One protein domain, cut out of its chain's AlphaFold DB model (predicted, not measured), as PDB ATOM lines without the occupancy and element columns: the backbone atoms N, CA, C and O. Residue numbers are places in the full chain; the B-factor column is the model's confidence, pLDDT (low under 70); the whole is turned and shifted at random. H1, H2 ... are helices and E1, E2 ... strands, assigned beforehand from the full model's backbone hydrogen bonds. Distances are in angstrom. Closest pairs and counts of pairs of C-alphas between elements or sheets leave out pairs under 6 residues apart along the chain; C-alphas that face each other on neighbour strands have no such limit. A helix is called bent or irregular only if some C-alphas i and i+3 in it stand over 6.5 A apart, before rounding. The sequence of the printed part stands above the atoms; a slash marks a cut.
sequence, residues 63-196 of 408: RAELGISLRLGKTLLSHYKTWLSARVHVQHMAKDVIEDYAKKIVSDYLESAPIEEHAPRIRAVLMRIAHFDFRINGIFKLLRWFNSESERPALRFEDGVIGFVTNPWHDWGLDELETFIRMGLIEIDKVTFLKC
ATOM      1  N   ARG A  63     -14.723 -31.466  -6.133       91.25
ATOM      2  CA  ARG A  63     -15.503 -30.792  -7.176       91.25
ATOM      3  C   ARG A  63     -16.147 -31.827  -8.083       91.25
ATOM      4  O   ARG A  63     -15.588 -32.908  -8.273       91.25
ATOM      5  N   ALA A  64     -17.274 -31.480  -8.699       90.44
ATOM      6  CA  ALA A  64     -17.908 -32.287  -9.743       90.44
ATOM      7  C   ALA A  64     -17.164 -32.174 -11.088       90.44
ATOM      8  O   ALA A  64     -17.764 -31.934 -12.130       90.44
ATOM      9  N   GLU A  65     -15.845 -32.348 -11.041       91.44
ATOM     10  CA  GLU A  65     -14.938 -32.257 -12.176       91.44
ATOM     11  C   GLU A  65     -14.047 -33.500 -12.220       91.44
ATOM     12  O   GLU A  65     -13.414 -33.869 -11.223       91.44
ATOM     13  N   LEU A  66     -13.999 -34.153 -13.383       93.62
ATOM     14  CA  LEU A  66     -13.198 -35.354 -13.605       93.62
ATOM     15  C   LEU A  66     -12.375 -35.237 -14.877       93.62
ATOM     16  O   LEU A  66     -12.888 -34.875 -15.934       93.62
ATOM     17  N   GLY A  67     -11.119 -35.658 -14.792       93.56
ATOM     18  CA  GLY A  67     -10.313 -36.008 -15.959       93.56
ATOM     19  C   GLY A  67     -10.336 -37.517 -16.164       93.56
ATOM     20  O   GLY A  67     -10.172 -38.268 -15.206       93.56
ATOM     21  N   ILE A  68     -10.545 -37.982 -17.390       92.88
ATOM     22  CA  ILE A  68     -10.581 -39.411 -17.714       92.88
ATOM     23  C   ILE A  68      -9.642 -39.648 -18.891       92.88
ATOM     24  O   ILE A  68      -9.910 -39.206 -20.007       92.88
ATOM     25  N   SER A  69      -8.539 -40.356 -18.656       91.31
ATOM     26  CA  SER A  69      -7.662 -40.825 -19.725       91.31
ATOM     27  C   SER A  69      -8.072 -42.219 -20.180       91.31
ATOM     28  O   SER A  69      -8.568 -43.046 -19.408       91.31
ATOM     29  N   LEU A  70      -7.853 -42.483 -21.461       90.81
ATOM     30  CA  LEU A  70      -8.229 -43.732 -22.101       90.81
ATOM     31  C   LEU A  70      -6.983 -44.447 -22.616       90.81
ATOM     32  O   LEU A  70      -5.979 -43.819 -22.959       90.81
ATOM     33  N   ARG A  71      -7.072 -45.770 -22.749       90.94
ATOM     34  CA  ARG A  71      -6.071 -46.598 -23.434       90.94
ATOM     35  C   ARG A  71      -6.730 -47.622 -24.349       90.94
ATOM     36  O   ARG A  71      -7.899 -47.958 -24.186       90.94
ATOM     37  N   LEU A  72      -5.961 -48.165 -25.286       91.94
ATOM     38  CA  LEU A  72      -6.396 -49.316 -26.077       91.94
ATOM     39  C   LEU A  72      -6.527 -50.558 -25.187       91.94
ATOM     40  O   LEU A  72      -5.690 -50.787 -24.309       91.94
ATOM     41  N   GLY A  73      -7.533 -51.387 -25.468       91.06
ATOM     42  CA  GLY A  73      -7.677 -52.700 -24.849       91.06
ATOM     43  C   GLY A  73      -6.430 -53.559 -25.072       91.06
ATOM     44  O   GLY A  73      -5.791 -53.488 -26.126       91.06
ATOM     45  N   LYS A  74      -6.060 -54.378 -24.080       90.88
ATOM     46  CA  LYS A  74      -4.756 -55.077 -24.052       90.88
ATOM     47  C   LYS A  74      -4.454 -55.883 -25.321       90.88
ATOM     48  O   LYS A  74      -3.349 -55.797 -25.858       90.88
ATOM     49  N   THR A  75      -5.427 -56.646 -25.813       91.75
ATOM     50  CA  THR A  75      -5.257 -57.485 -27.008       91.75
ATOM     51  C   THR A  75      -5.166 -56.642 -28.282       91.75
ATOM     52  O   THR A  75      -4.280 -56.884 -29.102       91.75
ATOM     53  N   LEU A  76      -5.993 -55.597 -28.414       91.19
ATOM     54  CA  LEU A  76      -5.906 -54.655 -29.535       91.19
ATOM     55  C   LEU A  76      -4.545 -53.952 -29.568       91.19
ATOM     56  O   LEU A  76      -3.911 -53.872 -30.618       91.19
ATOM     57  N   LEU A  77      -4.068 -53.491 -28.406       91.00
ATOM     58  CA  LEU A  77      -2.756 -52.870 -28.255       91.00
ATOM     59  C   LEU A  77      -1.627 -53.828 -28.655       91.00
ATOM     60  O   LEU A  77      -0.668 -53.406 -29.299       91.00
ATOM     61  N   SER A  78      -1.735 -55.110 -28.293       92.00
ATOM     62  CA  SER A  78      -0.763 -56.134 -28.685       92.00
ATOM     63  C   SER A  78      -0.705 -56.290 -30.204       92.00
ATOM     64  O   SER A  78       0.375 -56.174 -30.779       92.00
ATOM     65  N   HIS A  79      -1.854 -56.480 -30.865       91.69
ATOM     66  CA  HIS A  79      -1.910 -56.582 -32.327       91.69
ATOM     67  C   HIS A  79      -1.381 -55.314 -33.006       91.69
ATOM     68  O   HIS A  79      -0.637 -55.391 -33.984       91.69
ATOM     69  N   TYR A  80      -1.698 -54.143 -32.451       91.06
ATOM     70  CA  TYR A  80      -1.215 -52.870 -32.968       91.06
ATOM     71  C   TYR A  80       0.309 -52.735 -32.891       91.06
ATOM     72  O   TYR A  80       0.948 -52.363 -33.875       91.06
ATOM     73  N   LYS A  81       0.918 -53.102 -31.756       90.06
ATOM     74  CA  LYS A  81       2.381 -53.124 -31.604       90.06
ATOM     75  C   LYS A  81       3.033 -54.089 -32.593       90.06
ATOM     76  O   LYS A  81       4.035 -53.730 -33.213       90.06
ATOM     77  N   THR A  82       2.448 -55.273 -32.788       90.06
ATOM     78  CA  THR A  82       2.912 -56.231 -33.800       90.06
ATOM     79  C   THR A  82       2.897 -55.603 -35.191       90.06
ATOM     80  O   THR A  82       3.910 -55.667 -35.882       90.06
ATOM     81  N   TRP A  83       1.809 -54.929 -35.569       89.94
ATOM     82  CA  TRP A  83       1.689 -54.241 -36.857       89.94
ATOM     83  C   TRP A  83       2.720 -53.123 -37.051       89.94
ATOM     84  O   TRP A  83       3.355 -53.073 -38.102       89.94
ATOM     85  N   LEU A  84       2.951 -52.279 -36.039       87.50
ATOM     86  CA  LEU A  84       3.966 -51.218 -36.098       87.50
ATOM     87  C   LEU A  84       5.395 -51.768 -36.242       87.50
ATOM     88  O   LEU A  84       6.233 -51.141 -36.882       87.50
ATOM     89  N   SER A  85       5.671 -52.936 -35.658       88.44
ATOM     90  CA  SER A  85       6.984 -53.597 -35.729       88.44
ATOM     91  C   SER A  85       7.165 -54.522 -36.942       88.44
ATOM     92  O   SER A  85       8.264 -55.031 -37.175       88.44
ATOM     93  N   ALA A  86       6.096 -54.781 -37.701       88.00
ATOM     94  CA  ALA A  86       6.108 -55.730 -38.805       88.00
ATOM     95  C   ALA A  86       6.963 -55.213 -39.970       88.00
ATOM     96  O   ALA A  86       6.912 -54.042 -40.348       88.00
ATOM     97  N   ARG A  87       7.730 -56.111 -40.599       86.69
ATOM     98  CA  ARG A  87       8.459 -55.775 -41.831       86.69
ATOM     99  C   ARG A  87       7.462 -55.471 -42.949       86.69
ATOM    100  O   ARG A  87       6.429 -56.129 -43.043       86.69
ATOM    101  N   VAL A  88       7.822 -54.558 -43.854       82.25
ATOM    102  CA  VAL A  88       6.954 -54.072 -44.951       82.25
ATOM    103  C   VAL A  88       6.246 -55.206 -45.711       82.25
ATOM    104  O   VAL A  88       5.051 -55.127 -45.972       82.25
ATOM    105  N   HIS A  89       6.945 -56.308 -46.003       83.44
ATOM    106  CA  HIS A  89       6.393 -57.432 -46.770       83.44
ATOM    107  C   HIS A  89       5.380 -58.308 -46.006       83.44
ATOM    108  O   HIS A  89       4.631 -59.034 -46.646       83.44
ATOM    109  N   VAL A  90       5.312 -58.234 -44.670       83.31
ATOM    110  CA  VAL A  90       4.316 -58.944 -43.828       83.31
ATOM    111  C   VAL A  90       3.339 -57.992 -43.132       83.31
ATOM    112  O   VAL A  90       2.447 -58.428 -42.408       83.31
ATOM    113  N   GLN A  91       3.469 -56.684 -43.363       83.06
ATOM    114  CA  GLN A  91       2.626 -55.663 -42.739       83.06
ATOM    115  C   GLN A  91       1.142 -55.823 -43.103       83.06
ATOM    116  O   GLN A  91       0.281 -55.531 -42.276       83.06
ATOM    117  N   HIS A  92       0.840 -56.328 -44.305       83.50
ATOM    118  CA  HIS A  92      -0.524 -56.659 -44.725       83.50
ATOM    119  C   HIS A  92      -1.130 -57.776 -43.858       83.50
ATOM    120  O   HIS A  92      -2.220 -57.600 -43.337       83.50
ATOM    121  N   MET A  93      -0.383 -58.847 -43.568       81.44
ATOM    122  CA  MET A  93      -0.858 -59.930 -42.696       81.44
ATOM    123  C   MET A  93      -1.133 -59.434 -41.272       81.44
ATOM    124  O   MET A  93      -2.124 -59.803 -40.652       81.44
ATOM    125  N   ALA A  94      -0.268 -58.564 -40.739       83.69
ATOM    126  CA  ALA A  94      -0.484 -57.968 -39.421       83.69
ATOM    127  C   ALA A  94      -1.697 -57.016 -39.401       83.69
ATOM    128  O   ALA A  94      -2.354 -56.878 -38.369       83.69
ATOM    129  N   LYS A  95      -2.013 -56.385 -40.540       86.00
ATOM    130  CA  LYS A  95      -3.231 -55.592 -40.726       86.00
ATOM    131  C   LYS A  95      -4.476 -56.487 -40.671       86.00
ATOM    132  O   LYS A  95      -5.404 -56.163 -39.934       86.00
ATOM    133  N   ASP A  96      -4.451 -57.624 -41.365       86.62
ATOM    134  CA  ASP A  96      -5.564 -58.583 -41.407       86.62
ATOM    135  C   ASP A  96      -5.901 -59.121 -40.006       86.62
ATOM    136  O   ASP A  96      -7.067 -59.179 -39.624       86.62
ATOM    137  N   VAL A  97      -4.884 -59.393 -39.176       88.19
ATOM    138  CA  VAL A  97      -5.074 -59.820 -37.774       88.19
ATOM    139  C   VAL A  97      -5.854 -58.787 -36.950       88.19
ATOM    140  O   VAL A  97      -6.716 -59.155 -36.148       88.19
ATOM    141  N   ILE A  98      -5.572 -57.491 -37.129       88.50
ATOM    142  CA  ILE A  98      -6.299 -56.411 -36.441       88.50
ATOM    143  C   ILE A  98      -7.749 -56.359 -36.926       88.50
ATOM    144  O   ILE A  98      -8.665 -56.247 -36.108       88.50
ATOM    145  N   GLU A  99      -7.959 -56.442 -38.240       85.75
ATOM    146  CA  GLU A  99      -9.294 -56.407 -38.837       85.75
ATOM    147  C   GLU A  99     -10.152 -57.589 -38.372       85.75
ATOM    148  O   GLU A  99     -11.305 -57.400 -37.979       85.75
ATOM    149  N   ASP A 100      -9.593 -58.796 -38.354       87.62
ATOM    150  CA  ASP A 100     -10.307 -60.000 -37.933       87.62
ATOM    151  C   ASP A 100     -10.612 -59.996 -36.436       87.62
ATOM    152  O   ASP A 100     -11.714 -60.367 -36.025       87.62
ATOM    153  N   TYR A 101      -9.690 -59.491 -35.615       88.75
ATOM    154  CA  TYR A 101      -9.944 -59.289 -34.192       88.75
ATOM    155  C   TYR A 101     -11.090 -58.295 -33.945       88.75
ATOM    156  O   TYR A 101     -11.983 -58.575 -33.143       88.75
ATOM    157  N   ALA A 102     -11.108 -57.164 -34.658       83.69
ATOM    158  CA  ALA A 102     -12.180 -56.178 -34.540       83.69
ATOM    159  C   ALA A 102     -13.536 -56.747 -34.995       83.69
ATOM    160  O   ALA A 102     -14.537 -56.568 -34.300       83.69
ATOM    161  N   LYS A 103     -13.576 -57.486 -36.117       82.62
ATOM    162  CA  LYS A 103     -14.792 -58.177 -36.586       82.62
ATOM    163  C   LYS A 103     -15.316 -59.152 -35.538       82.62
ATOM    164  O   LYS A 103     -16.514 -59.148 -35.263       82.62
ATOM    165  N   LYS A 104     -14.422 -59.958 -34.960       87.56
ATOM    166  CA  LYS A 104     -14.774 -60.939 -33.937       87.56
ATOM    167  C   LYS A 104     -15.400 -60.266 -32.718       87.56
ATOM    168  O   LYS A 104     -16.493 -60.647 -32.334       87.56
ATOM    169  N   ILE A 105     -14.772 -59.223 -32.173       85.81
ATOM    170  CA  ILE A 105     -15.314 -58.501 -31.008       85.81
ATOM    171  C   ILE A 105     -16.702 -57.929 -31.269       85.81
ATOM    172  O   ILE A 105     -17.572 -58.015 -30.407       85.81
ATOM    173  N   VAL A 106     -16.915 -57.330 -32.442       80.81
ATOM    174  CA  VAL A 106     -18.225 -56.771 -32.786       80.81
ATOM    175  C   VAL A 106     -19.276 -57.881 -32.877       80.81
ATOM    176  O   VAL A 106     -20.374 -57.694 -32.360       80.81
ATOM    177  N   SER A 107     -18.943 -59.031 -33.478       82.12
ATOM    178  CA  SER A 107     -19.841 -60.200 -33.535       82.12
ATOM    179  C   SER A 107     -20.157 -60.726 -32.138       82.12
ATOM    180  O   SER A 107     -21.324 -60.780 -31.762       82.12
ATOM    181  N   ASP A 108     -19.123 -61.004 -31.340       85.31
ATOM    182  CA  ASP A 108     -19.247 -61.520 -29.975       85.31
ATOM    183  C   ASP A 108     -20.121 -60.584 -29.115       85.31
ATOM    184  O   ASP A 108     -20.980 -61.032 -28.354       85.31
ATOM    185  N   TYR A 109     -19.954 -59.262 -29.259       82.12
ATOM    186  CA  TYR A 109     -20.761 -58.277 -28.537       82.12
ATOM    187  C   TYR A 109     -22.234 -58.300 -28.968       82.12
ATOM    188  O   TYR A 109     -23.112 -58.326 -28.102       82.12
ATOM    189  N   LEU A 110     -22.508 -58.325 -30.278       78.19
ATOM    190  CA  LEU A 110     -23.868 -58.398 -30.830       78.19
ATOM    191  C   LEU A 110     -24.589 -59.701 -30.448       78.19
ATOM    192  O   LEU A 110     -25.802 -59.686 -30.257       78.19
ATOM    193  N   GLU A 111     -23.854 -60.805 -30.312       81.31
ATOM    194  CA  GLU A 111     -24.385 -62.103 -29.880       81.31
ATOM    195  C   GLU A 111     -24.654 -62.152 -28.365       81.31
ATOM    196  O   GLU A 111     -25.627 -62.762 -27.925       81.31
ATOM    197  N   SER A 112     -23.820 -61.490 -27.555       78.50
ATOM    198  CA  SER A 112     -23.902 -61.544 -26.085       78.50
ATOM    199  C   SER A 112     -25.061 -60.753 -25.460       78.50
ATOM    200  O   SER A 112     -25.455 -61.037 -24.327       78.50
ATOM    201  N   ALA A 113     -25.582 -59.738 -26.153       64.50
ATOM    202  CA  ALA A 113     -26.677 -58.894 -25.680       64.50
ATOM    203  C   ALA A 113     -27.541 -58.459 -26.877       64.50
ATOM    204  O   ALA A 113     -27.042 -57.680 -27.702       64.50
ATOM    205  N   PRO A 114     -28.812 -58.909 -26.975       60.78
ATOM    206  CA  PRO A 114     -29.701 -58.564 -28.079       60.78
ATOM    207  C   PRO A 114     -29.738 -57.057 -28.320       60.78
ATOM    208  O   PRO A 114     -29.734 -56.264 -27.378       60.78
ATOM    209  N   ILE A 115     -29.828 -56.648 -29.587       61.41
ATOM    210  CA  ILE A 115     -29.861 -55.230 -29.983       61.41
ATOM    211  C   ILE A 115     -30.987 -54.463 -29.253       61.41
ATOM    212  O   ILE A 115     -30.848 -53.269 -28.986       61.41
ATOM    213  N   GLU A 116     -32.080 -55.144 -28.892       59.66
ATOM    214  CA  GLU A 116     -33.207 -54.576 -28.143       59.66
ATOM    215  C   GLU A 116     -32.876 -54.161 -26.700       59.66
ATOM    216  O   GLU A 116     -33.591 -53.335 -26.136       59.66
ATOM    217  N   GLU A 117     -31.806 -54.688 -26.098       61.12
ATOM    218  CA  GLU A 117     -31.415 -54.368 -24.717       61.12
ATOM    219  C   GLU A 117     -30.559 -53.096 -24.604       61.12
ATOM    220  O   GLU A 117     -30.308 -52.610 -23.498       61.12
ATOM    221  N   HIS A 118     -30.102 -52.534 -25.728       66.06
ATOM    222  CA  HIS A 118     -29.255 -51.339 -25.737       66.06
ATOM    223  C   HIS A 118     -30.089 -50.059 -25.776       66.06
ATOM    224  O   HIS A 118     -31.154 -49.996 -26.393       66.06
ATOM    225  N   ALA A 119     -29.560 -48.992 -25.176       71.62
ATOM    226  CA  ALA A 119     -30.143 -47.664 -25.326       71.62
ATOM    227  C   ALA A 119     -30.238 -47.291 -26.825       71.62
ATOM    228  O   ALA A 119     -29.314 -47.616 -27.580       71.62
ATOM    229  N   PRO A 120     -31.291 -46.573 -27.270       79.19
ATOM    230  CA  PRO A 120     -31.488 -46.231 -28.685       79.19
ATOM    231  C   PRO A 120     -30.255 -45.609 -29.359       79.19
ATOM    232  O   PRO A 120     -29.948 -45.935 -30.505       79.19
ATOM    233  N   ARG A 121     -29.506 -44.782 -28.617       81.75
ATOM    234  CA  ARG A 121     -28.245 -44.160 -29.055       81.75
ATOM    235  C   ARG A 121     -27.142 -45.178 -29.372       81.75
ATOM    236  O   ARG A 121     -26.574 -45.158 -30.461       81.75
ATOM    237  N   ILE A 122     -26.932 -46.155 -28.486       82.12
ATOM    238  CA  ILE A 122     -25.953 -47.238 -28.669       82.12
ATOM    239  C   ILE A 122     -26.390 -48.161 -29.806       82.12
ATOM    240  O   ILE A 122     -25.579 -48.547 -30.643       82.12
ATOM    241  N   ARG A 123     -27.689 -48.460 -29.907       81.06
ATOM    242  CA  ARG A 123     -28.233 -49.218 -31.039       81.06
ATOM    243  C   ARG A 123     -27.933 -48.537 -32.375       81.06
ATOM    244  O   ARG A 123     -27.529 -49.214 -33.316       81.06
ATOM    245  N   ALA A 124     -28.107 -47.219 -32.471       82.81
ATOM    246  CA  ALA A 124     -27.807 -46.478 -33.693       82.81
ATOM    247  C   ALA A 124     -26.323 -46.593 -34.081       82.81
ATOM    248  O   ALA A 124     -26.019 -46.842 -35.249       82.81
ATOM    249  N   VAL A 125     -25.411 -46.492 -33.107       83.50
ATOM    250  CA  VAL A 125     -23.975 -46.725 -33.317       83.50
ATOM    251  C   VAL A 125     -23.714 -48.148 -33.806       83.50
ATOM    252  O   VAL A 125     -23.055 -48.325 -34.824       83.50
ATOM    253  N   LEU A 126     -24.261 -49.167 -33.139       80.31
ATOM    254  CA  LEU A 126     -24.066 -50.569 -33.522       80.31
ATOM    255  C   LEU A 126     -24.506 -50.838 -34.967       80.31
ATOM    256  O   LEU A 126     -23.793 -51.509 -35.707       80.31
ATOM    257  N   MET A 127     -25.632 -50.261 -35.398       79.06
ATOM    258  CA  MET A 127     -26.109 -50.379 -36.782       79.06
ATOM    259  C   MET A 127     -25.165 -49.696 -37.787       79.06
ATOM    260  O   MET A 127     -24.981 -50.212 -38.892       79.06
ATOM    261  N   ARG A 128     -24.529 -48.573 -37.411       78.31
ATOM    262  CA  ARG A 128     -23.483 -47.920 -38.222       78.31
ATOM    263  C   ARG A 128     -22.213 -48.769 -38.298       78.31
ATOM    264  O   ARG A 128     -21.710 -48.999 -39.391       78.31
ATOM    265  N   ILE A 129     -21.733 -49.278 -37.160       73.56
ATOM    266  CA  ILE A 129     -20.532 -50.130 -37.071       73.56
ATOM    267  C   ILE A 129     -20.722 -51.442 -37.844       73.56
ATOM    268  O   ILE A 129     -19.781 -51.955 -38.453       73.56
ATOM    269  N   ALA A 130     -21.940 -51.989 -37.851       68.75
ATOM    270  CA  ALA A 130     -22.265 -53.212 -38.573       68.75
ATOM    271  C   ALA A 130     -22.152 -53.061 -40.104       68.75
ATOM    272  O   ALA A 130     -21.887 -54.056 -40.785       68.75
ATOM    273  N   HIS A 131     -22.286 -51.852 -40.665       69.81
ATOM    274  CA  HIS A 131     -22.082 -51.619 -42.099       69.81
ATOM    275  C   HIS A 131     -20.589 -51.721 -42.478       69.81
ATOM    276  O   HIS A 131     -19.703 -51.247 -41.768       69.81
ATOM    277  N   PHE A 132     -20.307 -52.391 -43.602       52.09
ATOM    278  CA  PHE A 132     -18.978 -52.894 -43.995       52.09
ATOM    279  C   PHE A 132     -17.876 -51.811 -44.058       52.09
ATOM    280  O   PHE A 132     -16.755 -52.066 -43.619       52.09
ATOM    281  N   ASP A 133     -18.205 -50.588 -44.493       53.41
ATOM    282  CA  ASP A 133     -17.241 -49.483 -44.662       53.41
ATOM    283  C   ASP A 133     -16.682 -48.912 -43.347       53.41
ATOM    284  O   ASP A 133     -15.576 -48.364 -43.319       53.41
ATOM    285  N   PHE A 134     -17.393 -49.082 -42.227       54.91
ATOM    286  CA  PHE A 134     -16.923 -48.621 -40.919       54.91
ATOM    287  C   PHE A 134     -15.881 -49.574 -40.307       54.91
ATOM    288  O   PHE A 134     -14.988 -49.135 -39.579       54.91
ATOM    289  N   ARG A 135     -15.944 -50.876 -40.631       55.34
ATOM    290  CA  ARG A 135     -15.138 -51.921 -39.971       55.34
ATOM    291  C   ARG A 135     -13.639 -51.811 -40.255       55.34
ATOM    292  O   ARG A 135     -12.839 -52.062 -39.360       55.34
ATOM    293  N   ILE A 136     -13.257 -51.428 -41.475       54.38
ATOM    294  CA  ILE A 136     -11.850 -51.426 -41.909       54.38
ATOM    295  C   ILE A 136     -11.196 -50.069 -41.643       54.38
ATOM    296  O   ILE A 136     -10.170 -49.996 -40.978       54.38
ATOM    297  N   ASN A 137     -11.793 -48.966 -42.098       65.62
ATOM    298  CA  ASN A 137     -11.181 -47.647 -41.917       65.62
ATOM    299  C   ASN A 137     -11.336 -47.114 -40.487       65.62
ATOM    300  O   ASN A 137     -10.482 -46.358 -40.025       65.62
ATOM    301  N   GLY A 138     -12.390 -47.522 -39.773       75.44
ATOM    302  CA  GLY A 138     -12.641 -47.088 -38.405       75.44
ATOM    303  C   GLY A 138     -11.562 -47.570 -37.439       75.44
ATOM    304  O   GLY A 138     -10.936 -46.754 -36.775       75.44
ATOM    305  N   ILE A 139     -11.251 -48.868 -37.404       81.62
ATOM    306  CA  ILE A 139     -10.290 -49.390 -36.419       81.62
ATOM    307  C   ILE A 139      -8.895 -48.761 -36.568       81.62
ATOM    308  O   ILE A 139      -8.268 -48.415 -35.572       81.62
ATOM    309  N   PHE A 140      -8.424 -48.505 -37.792       84.81
ATOM    310  CA  PHE A 140      -7.137 -47.832 -37.995       84.81
ATOM    311  C   PHE A 140      -7.184 -46.331 -37.702       84.81
ATOM    312  O   PHE A 140      -6.166 -45.787 -37.271       84.81
ATOM    313  N   LYS A 141      -8.334 -45.656 -37.873       82.12
ATOM    314  CA  LYS A 141      -8.530 -44.305 -37.320       82.12
ATOM    315  C   LYS A 141      -8.355 -44.353 -35.800       82.12
ATOM    316  O   LYS A 141      -7.474 -43.666 -35.293       82.12
ATOM    317  N   LEU A 142      -9.069 -45.251 -35.106       85.31
ATOM    318  CA  LEU A 142      -8.958 -45.440 -33.653       85.31
ATOM    319  C   LEU A 142      -7.498 -45.593 -33.212       85.31
ATOM    320  O   LEU A 142      -7.011 -44.839 -32.374       85.31
ATOM    321  N   LEU A 143      -6.780 -46.533 -33.825       88.00
ATOM    322  CA  LEU A 143      -5.385 -46.824 -33.500       88.00
ATOM    323  C   LEU A 143      -4.454 -45.617 -33.693       88.00
ATOM    324  O   LEU A 143      -3.563 -45.395 -32.873       88.00
ATOM    325  N   ARG A 144      -4.669 -44.807 -34.741       84.56
ATOM    326  CA  ARG A 144      -3.871 -43.595 -34.994       84.56
ATOM    327  C   ARG A 144      -4.050 -42.537 -33.909       84.56
ATOM    328  O   ARG A 144      -3.065 -41.913 -33.532       84.56
ATOM    329  N   TRP A 145      -5.256 -42.364 -33.375       84.06
ATOM    330  CA  TRP A 145      -5.508 -41.403 -32.291       84.06
ATOM    331  C   TRP A 145      -4.783 -41.751 -31.009       84.06
ATOM    332  O   TRP A 145      -4.127 -40.897 -30.424       84.06
ATOM    333  N   PHE A 146      -4.801 -43.027 -30.628       86.75
ATOM    334  CA  PHE A 146      -4.048 -43.498 -29.467       86.75
ATOM    335  C   PHE A 146      -2.525 -43.420 -29.653       86.75
ATOM    336  O   PHE A 146      -1.792 -43.459 -28.667       86.75
ATOM    337  N   ASN A 147      -2.042 -43.298 -30.893       83.25
ATOM    338  CA  ASN A 147      -0.624 -43.128 -31.207       83.25
ATOM    339  C   ASN A 147      -0.187 -41.657 -31.315       83.25
ATOM    340  O   ASN A 147       1.008 -41.391 -31.412       83.25
ATOM    341  N   SER A 148      -1.124 -40.707 -31.320       77.81
ATOM    342  CA  SER A 148      -0.804 -39.279 -31.336       77.81
ATOM    343  C   SER A 148      -0.300 -38.845 -29.958       77.81
ATOM    344  O   SER A 148      -1.011 -38.998 -28.967       77.81
ATOM    345  N   GLU A 149       0.924 -38.319 -29.863       68.88
ATOM    346  CA  GLU A 149       1.469 -37.819 -28.588       68.88
ATOM    347  C   GLU A 149       0.779 -36.533 -28.117       68.88
ATOM    348  O   GLU A 149       0.621 -36.337 -26.914       68.88
ATOM    349  N   SER A 150       0.316 -35.692 -29.045       69.50
ATOM    350  CA  SER A 150      -0.321 -34.404 -28.748       69.50
ATOM    351  C   SER A 150      -1.838 -34.483 -28.557       69.50
ATOM    352  O   SER A 150      -2.415 -33.595 -27.939       69.50
ATOM    353  N   GLU A 151      -2.501 -35.524 -29.070       69.19
ATOM    354  CA  GLU A 151      -3.971 -35.610 -29.114       69.19
ATOM    355  C   GLU A 151      -4.513 -36.886 -28.474       69.19
ATOM    356  O   GLU A 151      -5.535 -37.407 -28.915       69.19
ATOM    357  N   ARG A 152      -3.851 -37.429 -27.445       78.06
ATOM    358  CA  ARG A 152      -4.343 -38.659 -26.808       78.06
ATOM    359  C   ARG A 152      -5.802 -38.503 -26.355       78.06
ATOM    360  O   ARG A 152      -6.130 -37.474 -25.760       78.06
ATOM    361  N   PRO A 153      -6.657 -39.511 -26.602       82.56
ATOM    362  CA  PRO A 153      -8.062 -39.467 -26.224       82.56
ATOM    363  C   PRO A 153      -8.210 -39.292 -24.715       82.56
ATOM    364  O   PRO A 153      -7.779 -40.139 -23.925       82.56
ATOM    365  N   ALA A 154      -8.862 -38.204 -24.330       88.06
ATOM    366  CA  ALA A 154      -9.230 -37.926 -22.955       88.06
ATOM    367  C   ALA A 154     -10.625 -37.304 -22.904       88.06
ATOM    368  O   ALA A 154     -11.024 -36.554 -23.800       88.06
ATOM    369  N   LEU A 155     -11.354 -37.617 -21.840       91.38
ATOM    370  CA  LEU A 155     -12.639 -37.014 -21.528       91.38
ATOM    371  C   LEU A 155     -12.500 -36.111 -20.315       91.38
ATOM    372  O   LEU A 155     -11.676 -36.347 -19.427       91.38
ATOM    373  N   ARG A 156     -13.349 -35.094 -20.279       92.12
ATOM    374  CA  ARG A 156     -13.567 -34.268 -19.107       92.12
ATOM    375  C   ARG A 156     -15.039 -34.321 -18.749       92.12
ATOM    376  O   ARG A 156     -15.891 -34.219 -19.625       92.12
ATOM    377  N   PHE A 157     -15.313 -34.508 -17.469       91.25
ATOM    378  CA  PHE A 157     -16.617 -34.228 -16.897       91.25
ATOM    379  C   PHE A 157     -16.517 -32.901 -16.162       91.25
ATOM    380  O   PHE A 157     -15.653 -32.761 -15.300       91.25
ATOM    381  N   GLU A 158     -17.351 -31.946 -16.535       87.94
ATOM    382  CA  GLU A 158     -17.414 -30.605 -15.961       87.94
ATOM    383  C   GLU A 158     -18.850 -30.109 -16.147       87.94
ATOM    384  O   GLU A 158     -19.518 -30.480 -17.113       87.94
ATOM    385  N   ASP A 159     -19.366 -29.331 -15.197       80.19
ATOM    386  CA  ASP A 159     -20.716 -28.764 -15.281       80.19
ATOM    387  C   ASP A 159     -21.850 -29.788 -15.504       80.19
ATOM    388  O   ASP A 159     -22.881 -29.482 -16.100       80.19
ATOM    389  N   GLY A 160     -21.689 -31.009 -14.987       79.94
ATOM    390  CA  GLY A 160     -22.697 -32.066 -15.111       79.94
ATOM    391  C   GLY A 160     -22.696 -32.791 -16.457       79.94
ATOM    392  O   GLY A 160     -23.525 -33.677 -16.650       79.94
ATOM    393  N   VAL A 161     -21.770 -32.461 -17.361       84.25
ATOM    394  CA  VAL A 161     -21.707 -33.012 -18.719       84.25
ATOM    395  C   VAL A 161     -20.339 -33.640 -18.957       84.25
ATOM    396  O   VAL A 161     -19.306 -33.111 -18.550       84.25
ATOM    397  N   ILE A 162     -20.317 -34.791 -19.630       88.69
ATOM    398  CA  ILE A 162     -19.076 -35.398 -20.121       88.69
ATOM    399  C   ILE A 162     -18.813 -34.970 -21.564       88.69
ATOM    400  O   ILE A 162     -19.711 -34.993 -22.400       88.69
ATOM    401  N   GLY A 163     -17.570 -34.615 -21.872       88.31
ATOM    402  CA  GLY A 163     -17.140 -34.209 -23.204       88.31
ATOM    403  C   GLY A 163     -15.708 -34.633 -23.506       88.31
ATOM    404  O   GLY A 163     -14.962 -35.067 -22.628       88.31
ATOM    405  N   PHE A 164     -15.315 -34.517 -24.771       87.81
ATOM    406  CA  PHE A 164     -13.936 -34.749 -25.189       87.81
ATOM    407  C   PHE A 164     -13.046 -33.563 -24.817       87.81
ATOM    408  O   PHE A 164     -13.399 -32.418 -25.082       87.81
ATOM    409  N   VAL A 165     -11.862 -33.844 -24.271       85.56
ATOM    410  CA  VAL A 165     -10.785 -32.845 -24.153       85.56
ATOM    411  C   VAL A 165     -10.155 -32.610 -25.523       85.56
ATOM    412  O   VAL A 165      -9.908 -31.480 -25.929       85.56
ATOM    413  N   THR A 166      -9.923 -33.700 -26.248       77.31
ATOM    414  CA  THR A 166      -9.427 -33.724 -27.620       77.31
ATOM    415  C   THR A 166     -10.335 -34.654 -28.415       77.31
ATOM    416  O   THR A 166     -10.550 -35.797 -28.018       77.31
ATOM    417  N   ASN A 167     -10.901 -34.179 -29.524       75.94
ATOM    418  CA  ASN A 167     -11.568 -35.040 -30.497       75.94
ATOM    419  C   ASN A 167     -11.092 -34.666 -31.904       75.94
ATOM    420  O   ASN A 167     -11.554 -33.667 -32.458       75.94
ATOM    421  N   PRO A 168     -10.172 -35.444 -32.493       62.56
ATOM    422  CA  PRO A 168      -9.649 -35.146 -33.817       62.56
ATOM    423  C   PRO A 168     -10.644 -35.475 -34.941       62.56
ATOM    424  O   PRO A 168     -10.346 -35.216 -36.109       62.56
ATOM    425  N   TRP A 169     -11.819 -36.046 -34.639       70.44
ATOM    426  CA  TRP A 169     -12.759 -36.517 -35.654       70.44
ATOM    427  C   TRP A 169     -14.174 -35.996 -35.447       70.44
ATOM    428  O   TRP A 169     -14.805 -36.241 -34.428       70.44
ATOM    429  N   HIS A 170     -14.716 -35.353 -36.480       65.25
ATOM    430  CA  HIS A 170     -16.110 -34.903 -36.482       65.25
ATOM    431  C   HIS A 170     -17.121 -36.057 -36.608       65.25
ATOM    432  O   HIS A 170     -18.278 -35.891 -36.237       65.25
ATOM    433  N   ASP A 171     -16.694 -37.223 -37.105       67.19
ATOM    434  CA  ASP A 171     -17.597 -38.350 -37.375       67.19
ATOM    435  C   ASP A 171     -17.908 -39.197 -36.127       67.19
ATOM    436  O   ASP A 171     -18.843 -39.995 -36.163       67.19
ATOM    437  N   TRP A 172     -17.103 -39.095 -35.060       76.44
ATOM    438  CA  TRP A 172     -17.232 -39.918 -33.849       76.44
ATOM    439  C   TRP A 172     -17.553 -39.061 -32.631       76.44
ATOM    440  O   TRP A 172     -16.841 -38.103 -32.327       76.44
ATOM    441  N   GLY A 173     -18.612 -39.440 -31.921       81.75
ATOM    442  CA  GLY A 173     -19.066 -38.804 -30.695       81.75
ATOM    443  C   GLY A 173     -18.890 -39.690 -29.462       81.75
ATOM    444  O   GLY A 173     -18.193 -40.709 -29.461       81.75
ATOM    445  N   LEU A 174     -19.537 -39.274 -28.372       84.62
ATOM    446  CA  LEU A 174     -19.493 -39.979 -27.089       84.62
ATOM    447  C   LEU A 174     -20.162 -41.358 -27.162       84.62
ATOM    448  O   LEU A 174     -19.721 -42.277 -26.477       84.62
ATOM    449  N   ASP A 175     -21.173 -41.529 -28.017       84.50
ATOM    450  CA  ASP A 175     -21.861 -42.810 -28.189       84.50
ATOM    451  C   ASP A 175     -20.956 -43.867 -28.847       84.50
ATOM    452  O   ASP A 175     -20.951 -45.026 -28.418       84.50
ATOM    453  N   GLU A 176     -20.163 -43.498 -29.864       85.25
ATOM    454  CA  GLU A 176     -19.136 -44.373 -30.448       85.25
ATOM    455  C   GLU A 176     -18.129 -44.804 -29.390       85.25
ATOM    456  O   GLU A 176     -17.824 -45.989 -29.258       85.25
ATOM    457  N   LEU A 177     -17.644 -43.841 -28.608       85.69
ATOM    458  CA  LEU A 177     -16.653 -44.100 -27.581       85.69
ATOM    459  C   LEU A 177     -17.185 -45.025 -26.487       85.69
ATOM    460  O   LEU A 177     -16.524 -46.002 -26.133       85.69
ATOM    461  N   GLU A 178     -18.383 -44.753 -25.975       85.31
ATOM    462  CA  GLU A 178     -19.037 -45.621 -25.003       85.31
ATOM    463  C   GLU A 178     -19.217 -47.034 -25.570       85.31
ATOM    464  O   GLU A 178     -18.962 -48.018 -24.875       85.31
ATOM    465  N   THR A 179     -19.597 -47.149 -26.844       84.44
ATOM    466  CA  THR A 179     -19.731 -48.440 -27.527       84.44
ATOM    467  C   THR A 179     -18.390 -49.176 -27.596       84.44
ATOM    468  O   THR A 179     -18.326 -50.359 -27.262       84.44
ATOM    469  N   PHE A 180     -17.297 -48.492 -27.942       86.06
ATOM    470  CA  PHE A 180     -15.956 -49.085 -27.966       86.06
ATOM    471  C   PHE A 180     -15.463 -49.513 -26.580       86.06
ATOM    472  O   PHE A 180     -14.810 -50.554 -26.464       86.06
ATOM    473  N   ILE A 181     -15.803 -48.761 -25.528       86.44
ATOM    474  CA  ILE A 181     -15.524 -49.140 -24.136       86.44
ATOM    475  C   ILE A 181     -16.320 -50.394 -23.756       86.44
ATOM    476  O   ILE A 181     -15.764 -51.337 -23.194       86.44
ATOM    477  N   ARG A 182     -17.613 -50.452 -24.106       83.50
ATOM    478  CA  ARG A 182     -18.482 -51.617 -23.853       83.50
ATOM    479  C   ARG A 182     -18.005 -52.876 -24.584       83.50
ATOM    480  O   ARG A 182     -18.120 -53.966 -24.032       83.50
ATOM    481  N   MET A 183     -17.445 -52.722 -25.783       82.88
ATOM    482  CA  MET A 183     -16.834 -53.800 -26.570       82.88
ATOM    483  C   MET A 183     -15.440 -54.220 -26.071       82.88
ATOM    484  O   MET A 183     -14.910 -55.228 -26.528       82.88
ATOM    485  N   GLY A 184     -14.816 -53.454 -25.169       85.75
ATOM    486  CA  GLY A 184     -13.453 -53.712 -24.692       85.75
ATOM    487  C   GLY A 184     -12.346 -53.347 -25.691       85.75
ATOM    488  O   GLY A 184     -11.200 -53.757 -25.512       85.75
ATOM    489  N   LEU A 185     -12.660 -52.574 -26.737       86.31
ATOM    490  CA  LEU A 185     -11.657 -52.022 -27.659       86.31
ATOM    491  C   LEU A 185     -10.870 -50.879 -27.004       86.31
ATOM    492  O   LEU A 185      -9.683 -50.694 -27.283       86.31
ATOM    493  N   ILE A 186     -11.535 -50.138 -26.118       88.25
ATOM    494  CA  ILE A 186     -10.970 -49.058 -25.308       88.25
ATOM    495  C   ILE A 186     -11.186 -49.406 -23.838       88.25
ATOM    496  O   ILE A 186     -12.236 -49.913 -23.449       88.25
ATOM    497  N   GLU A 187     -10.197 -49.104 -23.012       88.00
ATOM    498  CA  GLU A 187     -10.282 -49.193 -21.562       88.00
ATOM    499  C   GLU A 187     -10.063 -47.809 -20.953       88.00
ATOM    500  O   GLU A 187      -9.375 -46.955 -21.518       88.00
ATOM    501  N   ILE A 188     -10.620 -47.603 -19.766       88.94
ATOM    502  CA  ILE A 188     -10.279 -46.437 -18.960       88.94
ATOM    503  C   ILE A 188      -8.896 -46.688 -18.368       88.94
ATOM    504  O   ILE A 188      -8.664 -47.740 -17.769       88.94
ATOM    505  N   ASP A 189      -7.990 -45.739 -18.553       89.31
ATOM    506  CA  ASP A 189      -6.630 -45.838 -18.037       89.31
ATOM    507  C   ASP A 189      -6.544 -45.217 -16.643       89.31
ATOM    508  O   ASP A 189      -6.287 -45.918 -15.668       89.31
ATOM    509  N   LYS A 190      -6.866 -43.924 -16.532       90.00
ATOM    510  CA  LYS A 190      -6.853 -43.186 -15.269       90.00
ATOM    511  C   LYS A 190      -8.075 -42.285 -15.162       90.00
ATOM    512  O   LYS A 190      -8.520 -41.696 -16.143       90.00
ATOM    513  N   VAL A 191      -8.593 -42.151 -13.947       92.69
ATOM    514  CA  VAL A 191      -9.558 -41.106 -13.589       92.69
ATOM    515  C   VAL A 191      -8.869 -40.178 -12.602       92.69
ATOM    516  O   VAL A 191      -8.189 -40.659 -11.699       92.69
ATOM    517  N   THR A 192      -9.003 -38.871 -12.774       93.69
ATOM    518  CA  THR A 192      -8.461 -37.866 -11.859       93.69
ATOM    519  C   THR A 192      -9.576 -37.000 -11.310       93.69
ATOM    520  O   THR A 192     -10.445 -36.573 -12.066       93.69
ATOM    521  N   PHE A 193      -9.506 -36.719 -10.015       93.94
ATOM    522  CA  PHE A 193     -10.486 -35.934  -9.272       93.94
ATOM    523  C   PHE A 193      -9.845 -34.635  -8.787       93.94
ATOM    524  O   PHE A 193      -8.647 -34.612  -8.511       93.94
ATOM    525  N   LEU A 194     -10.642 -33.578  -8.626       91.88
ATOM    526  CA  LEU A 194     -10.204 -32.342  -7.978       91.88
ATOM    527  C   LEU A 194     -10.711 -32.300  -6.537       91.88
ATOM    528  O   LEU A 194     -11.917 -32.250  -6.281       91.88
ATOM    529  N   LYS A 195      -9.780 -32.365  -5.583       90.25
ATOM    530  CA  LYS A 195     -10.064 -32.271  -4.154       90.25
ATOM    531  C   LYS A 195     -10.115 -30.803  -3.745       90.25
ATOM    532  O   LYS A 195      -9.120 -30.098  -3.899       90.25
ATOM    533  N   CYS A 196     -11.246 -30.386  -3.176       86.25
ATOM    534  CA  CYS A 196     -11.413 -29.020  -2.694       86.25
ATOM    535  C   CYS A 196     -10.470 -28.764  -1.515       86.25
ATOM    536  O   CYS A 196     -10.538 -29.479  -0.506       86.25
TER     537      CYS A 196
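What this domain is: This is residues 63 to 196 of the 408 residues of the protein "ATPase_AAA_core domain-containing protein" of Pseudomonas sp. Leaf15 (UniProt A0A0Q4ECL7). A twisted sheet of four strands makes one end of the domain, and a group of helices makes the other, with H1 and H2 as a long helical hairpin and H4 packed steeply on H2. Near the middle, H5 packs between the sheet and H3. The printed part has 134 residues, with five named helices and four named strands in the order E1 H1 H2 H3 H4 E2 E3 H5 E4; the sheet runs E3 E2 E1 E4, all antiparallel, and the class is mixed, helices and strands. It is compact, with a radius of gyration of the C-alphas of 16.0 A and spans of 55 by 38 by 25 A.

How they stand to each other: Start at inner strand E1, residues 63 to 72, where edge strand E4, residues 186 to 195, is its antiparallel neighbour at 156 degrees; N 69 and O 190 are 2.8 A apart, within hydrogen-bond range. Beside E1 look for E2, residues 154 to 158, antiparallel at 165 degrees, with N 68 and O 155 at 2.8 A. E2 forms a hairpin with edge strand E3, residues 161 to 164, where N 163 and O 156 are 2.8 A apart. The sheet is twisted, with C-alphas up to 4.1 A off its best plane. H5, residues 174 to 182, is on the sheet at a height of 8.6 A; its closest C-alphas to E4 are Phe 180 and Ile 186, 5.7 A. H5 touches H3, residues 120 to 130, about perpendicular at 73 degrees, closest at C-alphas 175 and 122, 6.0 A. H1, residues 74 to 85, only grazes the sheet with residues 74 to 80. It forms a hairpin with H2, residues 88 to 112, at a shallow tilt of 15 degrees, closest at C-alphas 83 and 94, 5.0 A. H4, residues 132 to 147, touches H2 with residues 135 to 139 alone, closest at C-alphas 136 and 99, 6.4 A, at a steep tilt of 69 degrees, only just short of perpendicular. H4 only grazes the sheet with residues 142 to 147. H4 and H5 are apart. Every O i to N i+4 pair is within hydrogen-bond range in H1, H3 and H5, against 18 of 21 in H2 and 8 of 12 in H4.

Where its parts are: Find C-alpha 63 at (-15.503, -30.792, -7.176); from there E1 runs 28.0 A. H2 begins with C-alpha 88 at (6.954, -54.072, -44.951) and is 36.9 A long; it is irregular, with C-alphas 89 and 92 7.3 A apart. H1 is 16.6 A, H3 15.2 A, H4 24.4 A and H5 12.1 A long; E2 is 13.0 A and E3 10.3 A. E4 runs 27.0 A to C-alpha 195 at (-10.064, -32.271, -4.154).

The domain as a whole: The C-alphas of His 89 and Cys 196 are the two farthest apart, 55.4 A. The printed part has no cut, and no link is long. Look for pLDDT under 70 at residues 113 to 118, 130 to 137, 149 to 151, 168, and 170 to 171; the mean of the printed part is 82.2.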